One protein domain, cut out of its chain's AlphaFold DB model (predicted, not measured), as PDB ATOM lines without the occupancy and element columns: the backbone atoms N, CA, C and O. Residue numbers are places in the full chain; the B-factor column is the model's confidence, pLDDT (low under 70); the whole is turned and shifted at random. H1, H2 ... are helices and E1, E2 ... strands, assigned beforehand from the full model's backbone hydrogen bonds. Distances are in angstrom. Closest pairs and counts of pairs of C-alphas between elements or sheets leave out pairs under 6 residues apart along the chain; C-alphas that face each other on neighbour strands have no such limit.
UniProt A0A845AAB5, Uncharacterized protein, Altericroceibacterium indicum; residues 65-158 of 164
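Overview. This is residues 65 to 158 of the 164 residues of an uncharacterized protein of Altericroceibacterium indicum (UniProt A0A845AAB5). Eight strands, E1 to E8, follow one another round a closed barrel, and the one short helix, H1, sits at one open end beside E6. The long strand E4 bends as it passes from E3 to E5, and a long loop, residues 141 to 154, leads from E7 to E8, where the ring closes on E1. The 94 printed residues hold one named helix followed by eight named strands; the neighbours round the ring are antiparallel. The class is mostly strand, with 44 of the 94 residues in named elements, under half. The whole is compact, with a radius of gyration of the C-alphas of 11.9 A, and rounded, spanning 33 by 26 by 25 A.

Along the chain. Find C-alpha 75 at (-22.670, 2.984, 123.928), where E1, residues 75 to 78, begins. Next come E2, residues 88 to 91, and E3, residues 96 to 101, 16.6 A long. E4, residues 104 to 112, is the longest at 23.9 A; look for its end at C-alpha 112, (-30.000, 19.929, 127.313). Then read E5, residues 118 to 121; E6, residues 129 to 133, 12.8 A; E7, residues 136 to 140, 13.0 A; and E8, residues 155 to 157, which ends at C-alpha 157, (-19.393, 4.007, 131.564). H1, residues 66 to 69, comes before them and is 4.9 A long.

Arrangement. The strands form a meander, each the antiparallel neighbour of the one before, and E8 and E1 close the barrel. At that closure, look at N 77 and O 157, 2.8 A apart and within hydrogen-bond range. E1 and E2 are a hairpin with N 76 and O 89 at 2.9 A. E4 bends by 59 degrees at residue 109: its residues 104 to 109 pair with E3, with N 106 and O 99 at 2.8 A, and its residues 110 to 112 pair with E5, with N 111 and O 120 at 2.9 A. E6 and E7 are a hairpin at 153 degrees, with N 131 and O 138 at 2.8 A. Among the strands that stay apart are E1 and E5. H1 is on the barrel and inside it, over none of the strands, at a height over the sheet of 4.4 A, only just above the sheet's level. The closest C-alphas of H1 and E6 are those of Gly 66 and Val 132, 5.1 A apart. H1 is too short for an O i to N i+4 pair; its one O i to N i+3 pair is within range.

Size, cuts and confidence. The two C-alphas farthest apart are those of Lys 84 and Pro 114, at 33.9 A. The printed part has no cut. The link from E7 to E8 is long, with 14 residues. The mean pLDDT of the printed part is 93.1, and no printed residue is under 70.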
ATOM      1  N   ASP A  65     -18.332  21.213 131.360       92.69
ATOM      2  CA  ASP A  65     -19.180  21.389 130.180       92.69
ATOM      3  C   ASP A  65     -19.596  20.001 129.664       92.69
ATOM      4  O   ASP A  65     -18.779  19.247 129.127       92.69
ATOM      5  N   GLY A  66     -20.866  19.637 129.862       93.69
ATOM      6  CA  GLY A  66     -21.376  18.319 129.487       93.69
ATOM      7  C   GLY A  66     -21.426  18.109 127.976       93.69
ATOM      8  O   GLY A  66     -21.179  17.000 127.506       93.69
ATOM      9  N   LYS A  67     -21.678  19.169 127.198       94.12
ATOM     10  CA  LYS A  67     -21.744  19.107 125.728       94.12
ATOM     11  C   LYS A  67     -20.406  18.718 125.109       94.12
ATOM     12  O   LYS A  67     -20.387  18.025 124.097       94.12
ATOM     13  N   LYS A  68     -19.300  19.149 125.717       94.50
ATOM     14  CA  LYS A  68     -17.937  18.794 125.293       94.50
ATOM     15  C   LYS A  68     -17.467  17.450 125.850       94.50
ATOM     16  O   LYS A  68     -16.643  16.790 125.221       94.50
ATOM     17  N   ALA A  69     -17.946  17.063 127.031       95.19
ATOM     18  CA  ALA A  69     -17.507  15.843 127.704       95.19
ATOM     19  C   ALA A  69     -18.205  14.572 127.197       95.19
ATOM     20  O   ALA A  69     -17.598  13.498 127.212       95.19
ATOM     21  N   VAL A  70     -19.458  14.677 126.743       96.25
ATOM     22  CA  VAL A  70     -20.213  13.528 126.231       96.25
ATOM     23  C   VAL A  70     -19.550  12.952 124.975       96.25
ATOM     24  O   VAL A  70     -19.146  13.674 124.063       96.25
ATOM     25  N   LYS A  71     -19.436  11.624 124.917       96.06
ATOM     26  CA  LYS A  71     -18.995  10.889 123.732       96.06
ATOM     27  C   LYS A  71     -20.229  10.452 122.962       96.06
ATOM     28  O   LYS A  71     -20.933   9.524 123.348       96.06
ATOM     29  N   PHE A  72     -20.534  11.197 121.908       95.75
ATOM     30  CA  PHE A  72     -21.679  10.906 121.060       95.75
ATOM     31  C   PHE A  72     -21.475   9.626 120.251       95.75
ATOM     32  O   PHE A  72     -20.350   9.286 119.903       95.75
ATOM     33  N   ALA A  73     -22.586   8.964 119.922       93.62
ATOM     34  CA  ALA A  73     -22.662   7.717 119.158       93.62
ATOM     35  C   ALA A  73     -21.983   6.494 119.804       93.62
ATOM     36  O   ALA A  73     -22.121   5.393 119.279       93.62
ATOM     37  N   GLU A  74     -21.375   6.657 120.977       94.19
ATOM     38  CA  GLU A  74     -20.840   5.563 121.779       94.19
ATOM     39  C   GLU A  74     -21.917   4.965 122.693       94.19
ATOM     40  O   GLU A  74     -22.822   5.659 123.178       94.19
ATOM     41  N   GLN A  75     -21.827   3.659 122.947       94.38
ATOM     42  CA  GLN A  75     -22.670   2.984 123.928       94.38
ATOM     43  C   GLN A  75     -22.000   3.024 125.297       94.38
ATOM     44  O   GLN A  75     -20.954   2.417 125.514       94.38
ATOM     45  N   TYR A  76     -22.645   3.695 126.245       95.38
ATOM     46  CA  TYR A  76     -22.293   3.589 127.650       95.38
ATOM     47  C   TYR A  76     -23.025   2.388 128.252       95.38
ATOM     48  O   TYR A  76     -24.240   2.272 128.102       95.38
ATOM     49  N   VAL A  77     -22.316   1.505 128.945       94.56
ATOM     50  CA  VAL A  77     -22.873   0.323 129.622       94.56
ATOM     51  C   VAL A  77     -22.982   0.577 131.128       94.56
ATOM     52  O   VAL A  77     -22.172   1.337 131.661       94.56
ATOM     53  N   PRO A  78     -23.955  -0.020 131.840       92.81
ATOM     54  CA  PRO A  78     -24.036   0.110 133.293       92.81
ATOM     55  C   PRO A  78     -22.722  -0.304 133.964       92.81
ATOM     56  O   PRO A  78     -22.064  -1.251 133.529       92.81
ATOM     57  N   ALA A  79     -22.326   0.396 135.025       89.19
ATOM     58  CA  ALA A  79     -21.113   0.071 135.763       89.19
ATOM     59  C   ALA A  79     -21.132  -1.388 136.249       89.19
ATOM     60  O   ALA A  79     -22.145  -1.878 136.744       89.19
ATOM     61  N   GLY A  80     -20.009  -2.089 136.075       84.88
ATOM     62  CA  GLY A  80     -19.905  -3.522 136.370       84.88
ATOM     63  C   GLY A  80     -20.493  -4.448 135.297       84.88
ATOM     64  O   GLY A  80     -20.496  -5.655 135.502       84.88
ATOM     65  N   SER A  81     -20.974  -3.913 134.167       86.56
ATOM     66  CA  SER A  81     -21.369  -4.713 132.998       86.56
ATOM     67  C   SER A  81     -20.237  -4.851 131.981       86.56
ATOM     68  O   SER A  81     -19.429  -3.937 131.803       86.56
ATOM     69  N   ASP A  82     -20.237  -5.964 131.250       80.12
ATOM     70  CA  ASP A  82     -19.330  -6.210 130.130       80.12
ATOM     71  C   ASP A  82     -19.634  -5.342 128.902       80.12
ATOM     72  O   ASP A  82     -20.759  -4.886 128.680       80.12
ATOM     73  N   ALA A  83     -18.640  -5.217 128.017       77.88
ATOM     74  CA  ALA A  83     -18.769  -4.523 126.733       77.88
ATOM     75  C   ALA A  83     -19.846  -5.109 125.805       77.88
ATOM     76  O   ALA A  83     -20.367  -4.415 124.938       77.88
ATOM     77  N   LYS A  84     -20.200  -6.384 125.998       80.06
ATOM     78  CA  LYS A  84     -21.243  -7.090 125.235       80.06
ATOM     79  C   LYS A  84     -22.633  -6.977 125.870       80.06
ATOM     80  O   LYS A  84     -23.555  -7.666 125.434       80.06
ATOM     81  N   SER A  85     -22.793  -6.151 126.906       83.00
ATOM     82  CA  SER A  85     -24.078  -5.978 127.579       83.00
ATOM     83  C   SER A  85     -25.134  -5.450 126.612       83.00
ATOM     84  O   SER A  85     -24.937  -4.468 125.895       83.00
ATOM     85  N   GLN A  86     -26.298  -6.099 126.616       86.50
ATOM     86  CA  GLN A  86     -27.463  -5.609 125.883       86.50
ATOM     87  C   GLN A  86     -28.078  -4.369 126.541       86.50
ATOM     88  O   GLN A  86     -28.911  -3.715 125.916       86.50
ATOM     89  N   ASN A  87     -27.674  -4.047 127.775       92.81
ATOM     90  CA  ASN A  87     -28.067  -2.831 128.470       92.81
ATOM     91  C   ASN A  87     -27.078  -1.704 128.154       92.81
ATOM     92  O   ASN A  87     -25.864  -1.900 128.138       92.81
ATOM     93  N   GLY A  88     -27.588  -0.496 127.949       94.75
ATOM     94  CA  GLY A  88     -26.746   0.668 127.728       94.75
ATOM     95  C   GLY A  88     -27.511   1.908 127.305       94.75
ATOM     96  O   GLY A  88     -28.705   1.864 127.024       94.75
ATOM     97  N   LEU A  89     -26.798   3.023 127.268       96.69
ATOM     98  CA  LEU A  89     -27.297   4.324 126.865       96.69
ATOM     99  C   LEU A  89     -26.380   4.893 125.783       96.69
ATOM    100  O   LEU A  89     -25.181   5.051 125.992       96.69
ATOM    101  N   THR A  90     -26.964   5.246 124.646       97.19
ATOM    102  CA  THR A  90     -26.291   5.943 123.551       97.19
ATOM    103  C   THR A  90     -26.935   7.305 123.362       97.19
ATOM    104  O   THR A  90     -28.145   7.402 123.145       97.19
ATOM    105  N   ILE A  91     -26.119   8.356 123.397       97.88
ATOM    106  CA  ILE A  91     -26.521   9.728 123.075       97.88
ATOM    107  C   ILE A  91     -25.995  10.050 121.679       97.88
ATOM    108  O   ILE A  91     -24.805   9.897 121.414       97.88
ATOM    109  N   ARG A  92     -26.859  10.487 120.764       97.69
ATOM    110  CA  ARG A  92     -26.487  10.788 119.377       97.69
ATOM    111  C   ARG A  92     -26.379  12.296 119.132       97.69
ATOM    112  O   ARG A  92     -27.047  13.078 119.812       97.69
ATOM    113  N   PRO A  93     -25.553  12.736 118.167       96.38
ATOM    114  CA  PRO A  93     -25.380  14.162 117.892       96.38
ATOM    115  C   PRO A  93     -26.613  14.795 117.216       96.38
ATOM    116  O   PRO A  93     -26.769  16.009 117.244       96.38
ATOM    117  N   ASP A  94     -27.529  13.989 116.670       96.50
ATOM    118  CA  ASP A  94     -28.782  14.413 116.022       96.50
ATOM    119  C   ASP A  94     -29.921  14.755 117.014       96.50
ATOM    120  O   ASP A  94     -31.092  14.905 116.638       96.50
ATOM    121  N   GLY A  95     -29.605  14.831 118.309       97.25
ATOM    122  CA  GLY A  95     -30.578  15.107 119.363       97.25
ATOM    123  C   GLY A  95     -31.402  13.892 119.797       97.25
ATOM    124  O   GLY A  95     -32.415  14.072 120.474       97.25
ATOM    125  N   THR A  96     -31.030  12.669 119.399       98.31
ATOM    126  CA  THR A  96     -31.725  11.437 119.812       98.31
ATOM    127  C   THR A  96     -30.933  10.607 120.817       98.31
ATOM    128  O   THR A  96     -29.714  10.721 120.938       98.31
ATOM    129  N   PHE A  97     -31.627   9.737 121.545       98.19
ATOM    130  CA  PHE A  97     -31.009   8.727 122.395       98.19
ATOM    131  C   PHE A  97     -31.552   7.330 122.078       98.19
ATOM    132  O   PHE A  97     -32.638   7.176 121.512       98.19
ATOM    133  N   ALA A  98     -30.788   6.314 122.468       97.06
ATOM    134  CA  ALA A  98     -31.253   4.939 122.597       97.06
ATOM    135  C   ALA A  98     -30.837   4.413 123.974       97.06
ATOM    136  O   ALA A  98     -29.671   4.503 124.346       97.06
ATOM    137  N   LEU A  99     -31.794   3.892 124.726       96.25
ATOM    138  CA  LEU A  99     -31.629   3.315 126.051       96.25
ATOM    139  C   LEU A  99     -32.107   1.866 126.000       96.25
ATOM    140  O   LEU A  99     -33.235   1.600 125.598       96.25
ATOM    141  N   ALA A 100     -31.269   0.937 126.428       94.94
ATOM    142  CA  ALA A 100     -31.634  -0.445 126.669       94.94
ATOM    143  C   ALA A 100     -31.429  -0.755 128.154       94.94
ATOM    144  O   ALA A 100     -30.336  -0.568 128.687       94.94
ATOM    145  N   GLU A 101     -32.481  -1.188 128.836       90.19
ATOM    146  CA  GLU A 101     -32.451  -1.471 130.269       90.19
ATOM    147  C   GLU A 101     -33.469  -2.565 130.597       90.19
ATOM    148  O   GLU A 101     -34.621  -2.497 130.163       90.19
ATOM    149  N   ASN A 102     -33.054  -3.584 131.356       87.50
ATOM    150  CA  ASN A 102     -33.915  -4.701 131.768       87.50
ATOM    151  C   ASN A 102     -34.647  -5.371 130.584       87.50
ATOM    152  O   ASN A 102     -35.832  -5.688 130.663       87.50
ATOM    153  N   GLY A 103     -33.956  -5.516 129.447       86.44
ATOM    154  CA  GLY A 103     -34.513  -6.094 128.218       86.44
ATOM    155  C   GLY A 103     -35.485  -5.187 127.449       86.44
ATOM    156  O   GLY A 103     -35.926  -5.556 126.361       86.44
ATOM    157  N   LYS A 104     -35.800  -3.987 127.954       91.88
ATOM    158  CA  LYS A 104     -36.619  -2.990 127.252       91.88
ATOM    159  C   LYS A 104     -35.730  -2.003 126.513       91.88
ATOM    160  O   LYS A 104     -34.743  -1.521 127.059       91.88
ATOM    161  N   LYS A 105     -36.113  -1.667 125.281       94.31
ATOM    162  CA  LYS A 105     -35.458  -0.633 124.474       94.31
ATOM    163  C   LYS A 105     -36.372   0.579 124.356       94.31
ATOM    164  O   LYS A 105     -37.526   0.444 123.962       94.31
ATOM    165  N   VAL A 106     -35.840   1.747 124.684       95.31
ATOM    166  CA  VAL A 106     -36.514   3.042 124.627       95.31
ATOM    167  C   VAL A 106     -35.657   3.984 123.798       95.31
ATOM    168  O   VAL A 106     -34.454   4.090 124.011       95.31
ATOM    169  N   SER A 107     -36.275   4.686 122.856       96.31
ATOM    170  CA  SER A 107     -35.597   5.653 121.994       96.31
ATOM    171  C   SER A 107     -36.428   6.922 121.928       96.31
ATOM    172  O   SER A 107     -37.655   6.861 121.976       96.31
ATOM    173  N   GLY A 108     -35.777   8.068 121.782       97.25
ATOM    174  CA  GLY A 108     -36.486   9.339 121.735       97.25
ATOM    175  C   GLY A 108     -35.558  10.518 121.515       97.25
ATOM    176  O   GLY A 108     -34.392  10.353 121.152       97.25
ATOM    177  N   LYS A 109     -36.086  11.720 121.733       98.38
ATOM    178  CA  LYS A 109     -35.302  12.959 121.729       98.38
ATOM    179  C   LYS A 109     -34.770  13.256 123.126       98.38
ATOM    180  O   LYS A 109     -35.374  12.860 124.121       98.38
ATOM    181  N   TYR A 110     -33.657  13.969 123.203       98.12
ATOM    182  CA  TYR A 110     -33.190  14.554 124.455       98.12
ATOM    183  C   TYR A 110     -33.137  16.075 124.352       98.12
ATOM    184  O   TYR A 110     -33.061  16.641 123.262       98.12
ATOM    185  N   GLN A 111     -33.128  16.735 125.505       97.75
ATOM    186  CA  GLN A 111     -32.928  18.172 125.611       97.75
ATOM    187  C   GLN A 111     -31.841  18.472 126.640       97.75
ATOM    188  O   GLN A 111     -31.826  17.888 127.719       97.75
ATOM    189  N   TRP A 112     -30.942  19.402 126.327       97.12
ATOM    190  CA  TRP A 112     -30.000  19.929 127.313       97.12
ATOM    191  C   TRP A 112     -30.725  20.792 128.342       97.12
ATOM    192  O   TRP A 112     -31.537  21.645 127.983       97.12
ATOM    193  N   LEU A 113     -30.400  20.594 129.615       96.31
ATOM    194  CA  LEU A 113     -30.817  21.505 130.671       96.31
ATOM    195  C   LEU A 113     -29.978  22.796 130.638       96.31
ATOM    196  O   LEU A 113     -28.867  22.792 130.092       96.31
ATOM    197  N   PRO A 114     -30.482  23.905 131.220       95.38
ATOM    198  CA  PRO A 114     -29.800  25.202 131.196       95.38
ATOM    199  C   PRO A 114     -28.397  25.183 131.812       95.38
ATOM    200  O   PRO A 114     -27.549  25.977 131.421       95.38
ATOM    201  N   ASP A 115     -28.133  24.253 132.736       93.50
ATOM    202  CA  ASP A 115     -26.817  24.077 133.357       93.50
ATOM    203  C   ASP A 115     -25.736  23.550 132.396       93.50
ATOM    204  O   ASP A 115     -24.552  23.616 132.718       93.50
ATOM    205  N   GLY A 116     -26.113  23.017 131.226       95.38
ATOM    206  CA  GLY A 116     -25.173  22.518 130.217       95.38
ATOM    207  C   GLY A 116     -24.410  21.246 130.607       95.38
ATOM    208  O   GLY A 116     -23.554  20.796 129.846       95.38
ATOM    209  N   LYS A 117     -24.715  20.648 131.760       96.19
ATOM    210  CA  LYS A 117     -24.106  19.414 132.283       96.19
ATOM    211  C   LYS A 117     -25.075  18.242 132.242       96.19
ATOM    212  O   LYS A 117     -24.642  17.092 132.243       96.19
ATOM    213  N   ARG A 118     -26.377  18.522 132.202       97.44
ATOM    214  CA  ARG A 118     -27.436  17.518 132.234       97.44
ATOM    215  C   ARG A 118     -28.290  17.511 130.974       97.44
ATOM    216  O   ARG A 118     -28.533  18.538 130.340       97.44
ATOM    217  N   LEU A 119     -28.788  16.326 130.657       97.25
ATOM    218  CA  LEU A 119     -29.730  16.042 129.585       97.25
ATOM    219  C   LEU A 119     -31.036  15.541 130.202       97.25
ATOM    220  O   LEU A 119     -31.012  14.781 131.166       97.25
ATOM    221  N   ARG A 120     -32.173  15.900 129.616       97.69
ATOM    222  CA  ARG A 120     -33.471  15.274 129.873       97.69
ATOM    223  C   ARG A 120     -33.812  14.359 128.702       97.69
ATOM    224  O   ARG A 120     -33.894  14.827 127.568       97.69
ATOM    225  N   LEU A 121     -34.028  13.077 128.975       97.81
ATOM    226  CA  LEU A 121     -34.514  12.096 128.008       97.81
ATOM    227  C   LEU A 121     -36.041  12.195 127.923       97.81
ATOM    228  O   LEU A 121     -36.746  11.946 128.901       97.81
ATOM    229  N   ILE A 122     -36.562  12.589 126.764       96.50
ATOM    230  CA  ILE A 122     -38.000  12.774 126.567       96.50
ATOM    231  C   ILE A 122     -38.665  11.409 126.365       96.50
ATOM    232  O   ILE A 122     -38.188  10.595 125.575       96.50
ATOM    233  N   GLY A 123     -39.772  11.167 127.073       91.75
ATOM    234  CA  GLY A 123     -40.515   9.901 127.013       91.75
ATOM    235  C   GLY A 123     -39.948   8.784 127.896       91.75
ATOM    236  O   GLY A 123     -40.431   7.658 127.834       91.75
ATOM    237  N   VAL A 124     -38.941   9.077 128.723       94.62
ATOM    238  CA  VAL A 124     -38.432   8.156 129.746       94.62
ATOM    239  C   VAL A 124     -39.079   8.502 131.084       94.62
ATOM    240  O   VAL A 124     -38.999   9.642 131.526       94.62
ATOM    241  N   GLU A 125     -39.713   7.533 131.741       89.06
ATOM    242  CA  GLU A 125     -40.429   7.777 133.004       89.06
ATOM    243  C   GLU A 125     -39.512   7.651 134.227       89.06
ATOM    244  O   GLU A 125     -39.457   8.530 135.084       89.06
ATOM    245  N   SER A 126     -38.747   6.561 134.299       90.56
ATOM    246  CA  SER A 126     -37.815   6.312 135.400       90.56
ATOM    247  C   SER A 126     -36.467   6.942 135.096       90.56
ATOM    248  O   SER A 126     -35.884   6.634 134.063       90.56
ATOM    249  N   ARG A 127     -35.949   7.785 135.996       90.88
ATOM    250  CA  ARG A 127     -34.628   8.440 135.902       90.88
ATOM    251  C   ARG A 127     -34.366   9.127 134.540       90.88
ATOM    252  O   ARG A 127     -33.424   8.751 133.832       90.88
ATOM    253  N   PRO A 128     -35.204  10.095 134.123       95.88
ATOM    254  CA  PRO A 128     -35.095  10.737 132.810       95.88
ATOM    255  C   PRO A 128     -33.904  11.681 132.676       95.88
ATOM    256  O   PRO A 128     -33.567  12.076 131.563       95.88
ATOM    257  N   ILE A 129     -33.298  12.099 133.785       97.44
ATOM    258  CA  ILE A 129     -32.196  13.053 133.757       97.44
ATOM    259  C   ILE A 129     -30.882  12.292 133.645       97.44
ATOM    260  O   ILE A 129     -30.675  11.292 134.324       97.44
ATOM    261  N   VAL A 130     -29.984  12.763 132.790       97.44
ATOM    262  CA  VAL A 130     -28.644  12.210 132.615       97.44
ATOM    263  C   VAL A 130     -27.637  13.306 132.914       97.44
ATOM    264  O   VAL A 130     -27.575  14.296 132.191       97.44
ATOM    265  N   LEU A 131     -26.846  13.134 133.965       97.44
ATOM    266  CA  LEU A 131     -25.680  13.964 134.237       97.44
ATOM    267  C   LEU A 131     -24.492  13.456 133.426       97.44
ATOM    268  O   LEU A 131     -24.147  12.277 133.496       97.44
ATOM    269  N   VAL A 132     -23.841  14.361 132.701       97.25
ATOM    270  CA  VAL A 132     -22.597  14.072 131.994       97.25
ATOM    271  C   VAL A 132     -21.413  14.302 132.929       97.25
ATOM    272  O   VAL A 132     -21.191  15.406 133.433       97.25
ATOM    273  N   ALA A 133     -20.637  13.247 133.138       95.06
ATOM    274  CA  ALA A 133     -19.392  13.256 133.888       95.06
ATOM    275  C   ALA A 133     -18.199  12.995 132.960       95.06
ATOM    276  O   ALA A 133     -18.351  12.650 131.786       95.06
ATOM    277  N   ASN A 134     -16.987  13.157 133.485       90.88
ATOM    278  CA  ASN A 134     -15.770  12.889 132.721       90.88
ATOM    279  C   ASN A 134     -15.619  11.381 132.449       90.88
ATOM    280  O   ASN A 134     -15.113  10.645 133.290       90.88
ATOM    281  N   GLY A 135     -16.067  10.928 131.274       90.06
ATOM    282  CA  GLY A 135     -15.980   9.524 130.844       90.06
ATOM    283  C   GLY A 135     -17.148   8.632 131.281       90.06
ATOM    284  O   GLY A 135     -17.133   7.436 130.996       90.06
ATOM    285  N   ALA A 136     -18.174   9.196 131.920       95.00
ATOM    286  CA  ALA A 136     -19.347   8.460 132.381       95.00
ATOM    287  C   ALA A 136     -20.623   9.305 132.277       95.00
ATOM    288  O   ALA A 136     -20.579  10.530 132.168       95.00
ATOM    289  N   LEU A 137     -21.766   8.634 132.340       96.75
ATOM    290  CA  LEU A 137     -23.095   9.223 132.434       96.75
ATOM    291  C   LEU A 137     -23.763   8.724 133.716       96.75
ATOM    292  O   LEU A 137     -23.678   7.541 134.025       96.75
ATOM    293  N   TYR A 138     -24.468   9.590 134.438       96.25
ATOM    294  CA  TYR A 138     -25.265   9.182 135.597       96.25
ATOM    295  C   TYR A 138     -26.745   9.419 135.351       96.25
ATOM    296  O   TYR A 138     -27.149  10.537 135.038       96.25
ATOM    297  N   ARG A 139     -27.569   8.387 135.538       95.00
ATOM    298  CA  ARG A 139     -29.029   8.508 135.448       95.00
ATOM    299  C   ARG A 139     -29.628   8.957 136.780       95.00
ATOM    300  O   ARG A 139     -29.504   8.275 137.792       95.00
ATOM    301  N   MET A 140     -30.319  10.088 136.765       94.06
ATOM    302  CA  MET A 140     -30.895  10.768 137.922       94.06
ATOM    303  C   MET A 140     -32.420  10.799 137.853       94.06
ATOM    304  O   MET A 140     -33.013  10.922 136.781       94.06
ATOM    305  N   THR A 141     -33.058  10.734 139.022       92.00
ATOM    306  CA  THR A 141     -34.522  10.717 139.163       92.00
ATOM    307  C   THR A 141     -35.177  12.014 138.688       92.00
ATOM    308  O   THR A 141     -36.267  11.972 138.130       92.00
ATOM    309  N   ASN A 142     -34.535  13.161 138.908       92.69
ATOM    310  CA  ASN A 142     -35.036  14.474 138.510       92.69
ATOM    311  C   ASN A 142     -33.895  15.510 138.488       92.69
ATOM    312  O   ASN A 142     -32.748  15.201 138.802       92.69
ATOM    313  N   GLU A 143     -34.221  16.739 138.103       91.62
ATOM    314  CA  GLU A 143     -33.285  17.855 137.915       91.62
ATOM    315  C   GLU A 143     -32.981  18.662 139.189       91.62
ATOM    316  O   GLU A 143     -32.150  19.566 139.154       91.62
ATOM    317  N   ASN A 144     -33.588  18.318 140.326       90.62
ATOM    318  CA  ASN A 144     -33.247  18.890 141.633       90.62
ATOM    319  C   ASN A 144     -32.195  18.059 142.380       90.62
ATOM    320  O   ASN A 144     -31.725  18.475 143.435       90.62
ATOM    321  N   VAL A 145     -31.828  16.886 141.850       88.81
ATOM    322  CA  VAL A 145     -30.753  16.061 142.413       88.81
ATOM    323  C   VAL A 145     -29.429  16.840 142.322       88.81
ATOM    324  O   VAL A 145     -29.089  17.303 141.223       88.81
ATOM    325  N   PRO A 146     -28.694  17.003 143.442       89.81
ATOM    326  CA  PRO A 146     -27.383  17.645 143.449       89.81
ATOM    327  C   PRO A 146     -26.419  16.986 142.463       89.81
ATOM    328  O   PRO A 146     -26.460  15.777 142.237       89.81
ATOM    329  N   LEU A 147     -25.525  17.779 141.869       88.56
ATOM    330  CA  LEU A 147     -24.585  17.271 140.862       88.56
ATOM    331  C   LEU A 147     -23.525  16.329 141.456       88.56
ATOM    332  O   LEU A 147     -22.912  15.563 140.718       88.56
ATOM    333  N   ASP A 148     -23.311  16.403 142.767       85.88
ATOM    334  CA  ASP A 148     -22.409  15.559 143.549       85.88
ATOM    335  C   ASP A 148     -23.087  14.303 144.137       85.88
ATOM    336  O   ASP A 148     -22.381  13.401 144.591       85.88
ATOM    337  N   ASP A 149     -24.423  14.178 144.048       85.94
ATOM    338  CA  ASP A 149     -25.177  12.973 144.446       85.94
ATOM    339  C   ASP A 149     -25.062  11.871 143.374       85.94
ATOM    340  O   ASP A 149     -26.021  11.468 142.706       85.94
ATOM    341  N   VAL A 150     -23.831  11.407 143.161       87.69
ATOM    342  CA  VAL A 150     -23.488  10.359 142.197       87.69
ATOM    343  C   VAL A 150     -23.239   9.029 142.902       87.69
ATOM    344  O   VAL A 150     -22.553   8.947 143.919       87.69
ATOM    345  N   THR A 151     -23.791   7.953 142.340       87.12
ATOM    346  CA  THR A 151     -23.676   6.594 142.889       87.12
ATOM    347  C   THR A 151     -23.361   5.584 141.783       87.12
ATOM    348  O   THR A 151     -23.916   5.728 140.689       87.12
ATOM    349  N   PRO A 152     -22.583   4.517 142.054       87.06
ATOM    350  CA  PRO A 152     -22.223   3.508 141.050       87.06
ATOM    351  C   PRO A 152     -23.429   2.832 140.380       87.06
ATOM    352  O   PRO A 152     -23.410   2.636 139.172       87.06
ATOM    353  N   ASP A 153     -24.509   2.561 141.128       86.69
ATOM    354  CA  ASP A 153     -25.772   1.981 140.612       86.69
ATOM    355  C   ASP A 153     -26.388   2.786 139.455       86.69
ATOM    356  O   ASP A 153     -27.098   2.262 138.603       86.69
ATOM    357  N   ARG A 154     -26.117   4.092 139.422       90.00
ATOM    358  CA  ARG A 154     -26.658   5.025 138.430       90.00
ATOM    359  C   ARG A 154     -25.683   5.289 137.288       90.00
ATOM    360  O   ARG A 154     -26.029   6.051 136.384       90.00
ATOM    361  N   MET A 155     -24.474   4.738 137.359       94.00
ATOM    362  CA  MET A 155     -23.372   5.054 136.464       94.00
ATOM    363  C   MET A 155     -23.413   4.182 135.214       94.00
ATOM    364  O   MET A 155     -23.522   2.961 135.285       94.00
ATOM    365  N   TYR A 156     -23.254   4.828 134.068       95.19
ATOM    366  CA  TYR A 156     -23.007   4.211 132.781       95.19
ATOM    367  C   TYR A 156     -21.638   4.680 132.304       95.19
ATOM    368  O   TYR A 156     -21.371   5.878 132.235       95.19
ATOM    369  N   GLN A 157     -20.766   3.745 131.976       94.12
ATOM    370  CA  GLN A 157     -19.393   4.007 131.564       94.12
ATOM    371  C   GLN A 157     -19.168   3.484 130.155       94.12
ATOM    372  O   GLN A 157     -19.859   2.573 129.701       94.12
ATOM    373  N   LEU A 158     -18.198   4.054 129.451       91.69
ATOM    374  CA  LEU A 158     -17.743   3.438 128.213       91.69
ATOM    375  C   LEU A 158     -17.143   2.066 128.551       91.69
ATOM    376  O   LEU A 158     -16.431   1.955 129.556       91.69
TER     377      LEU A 158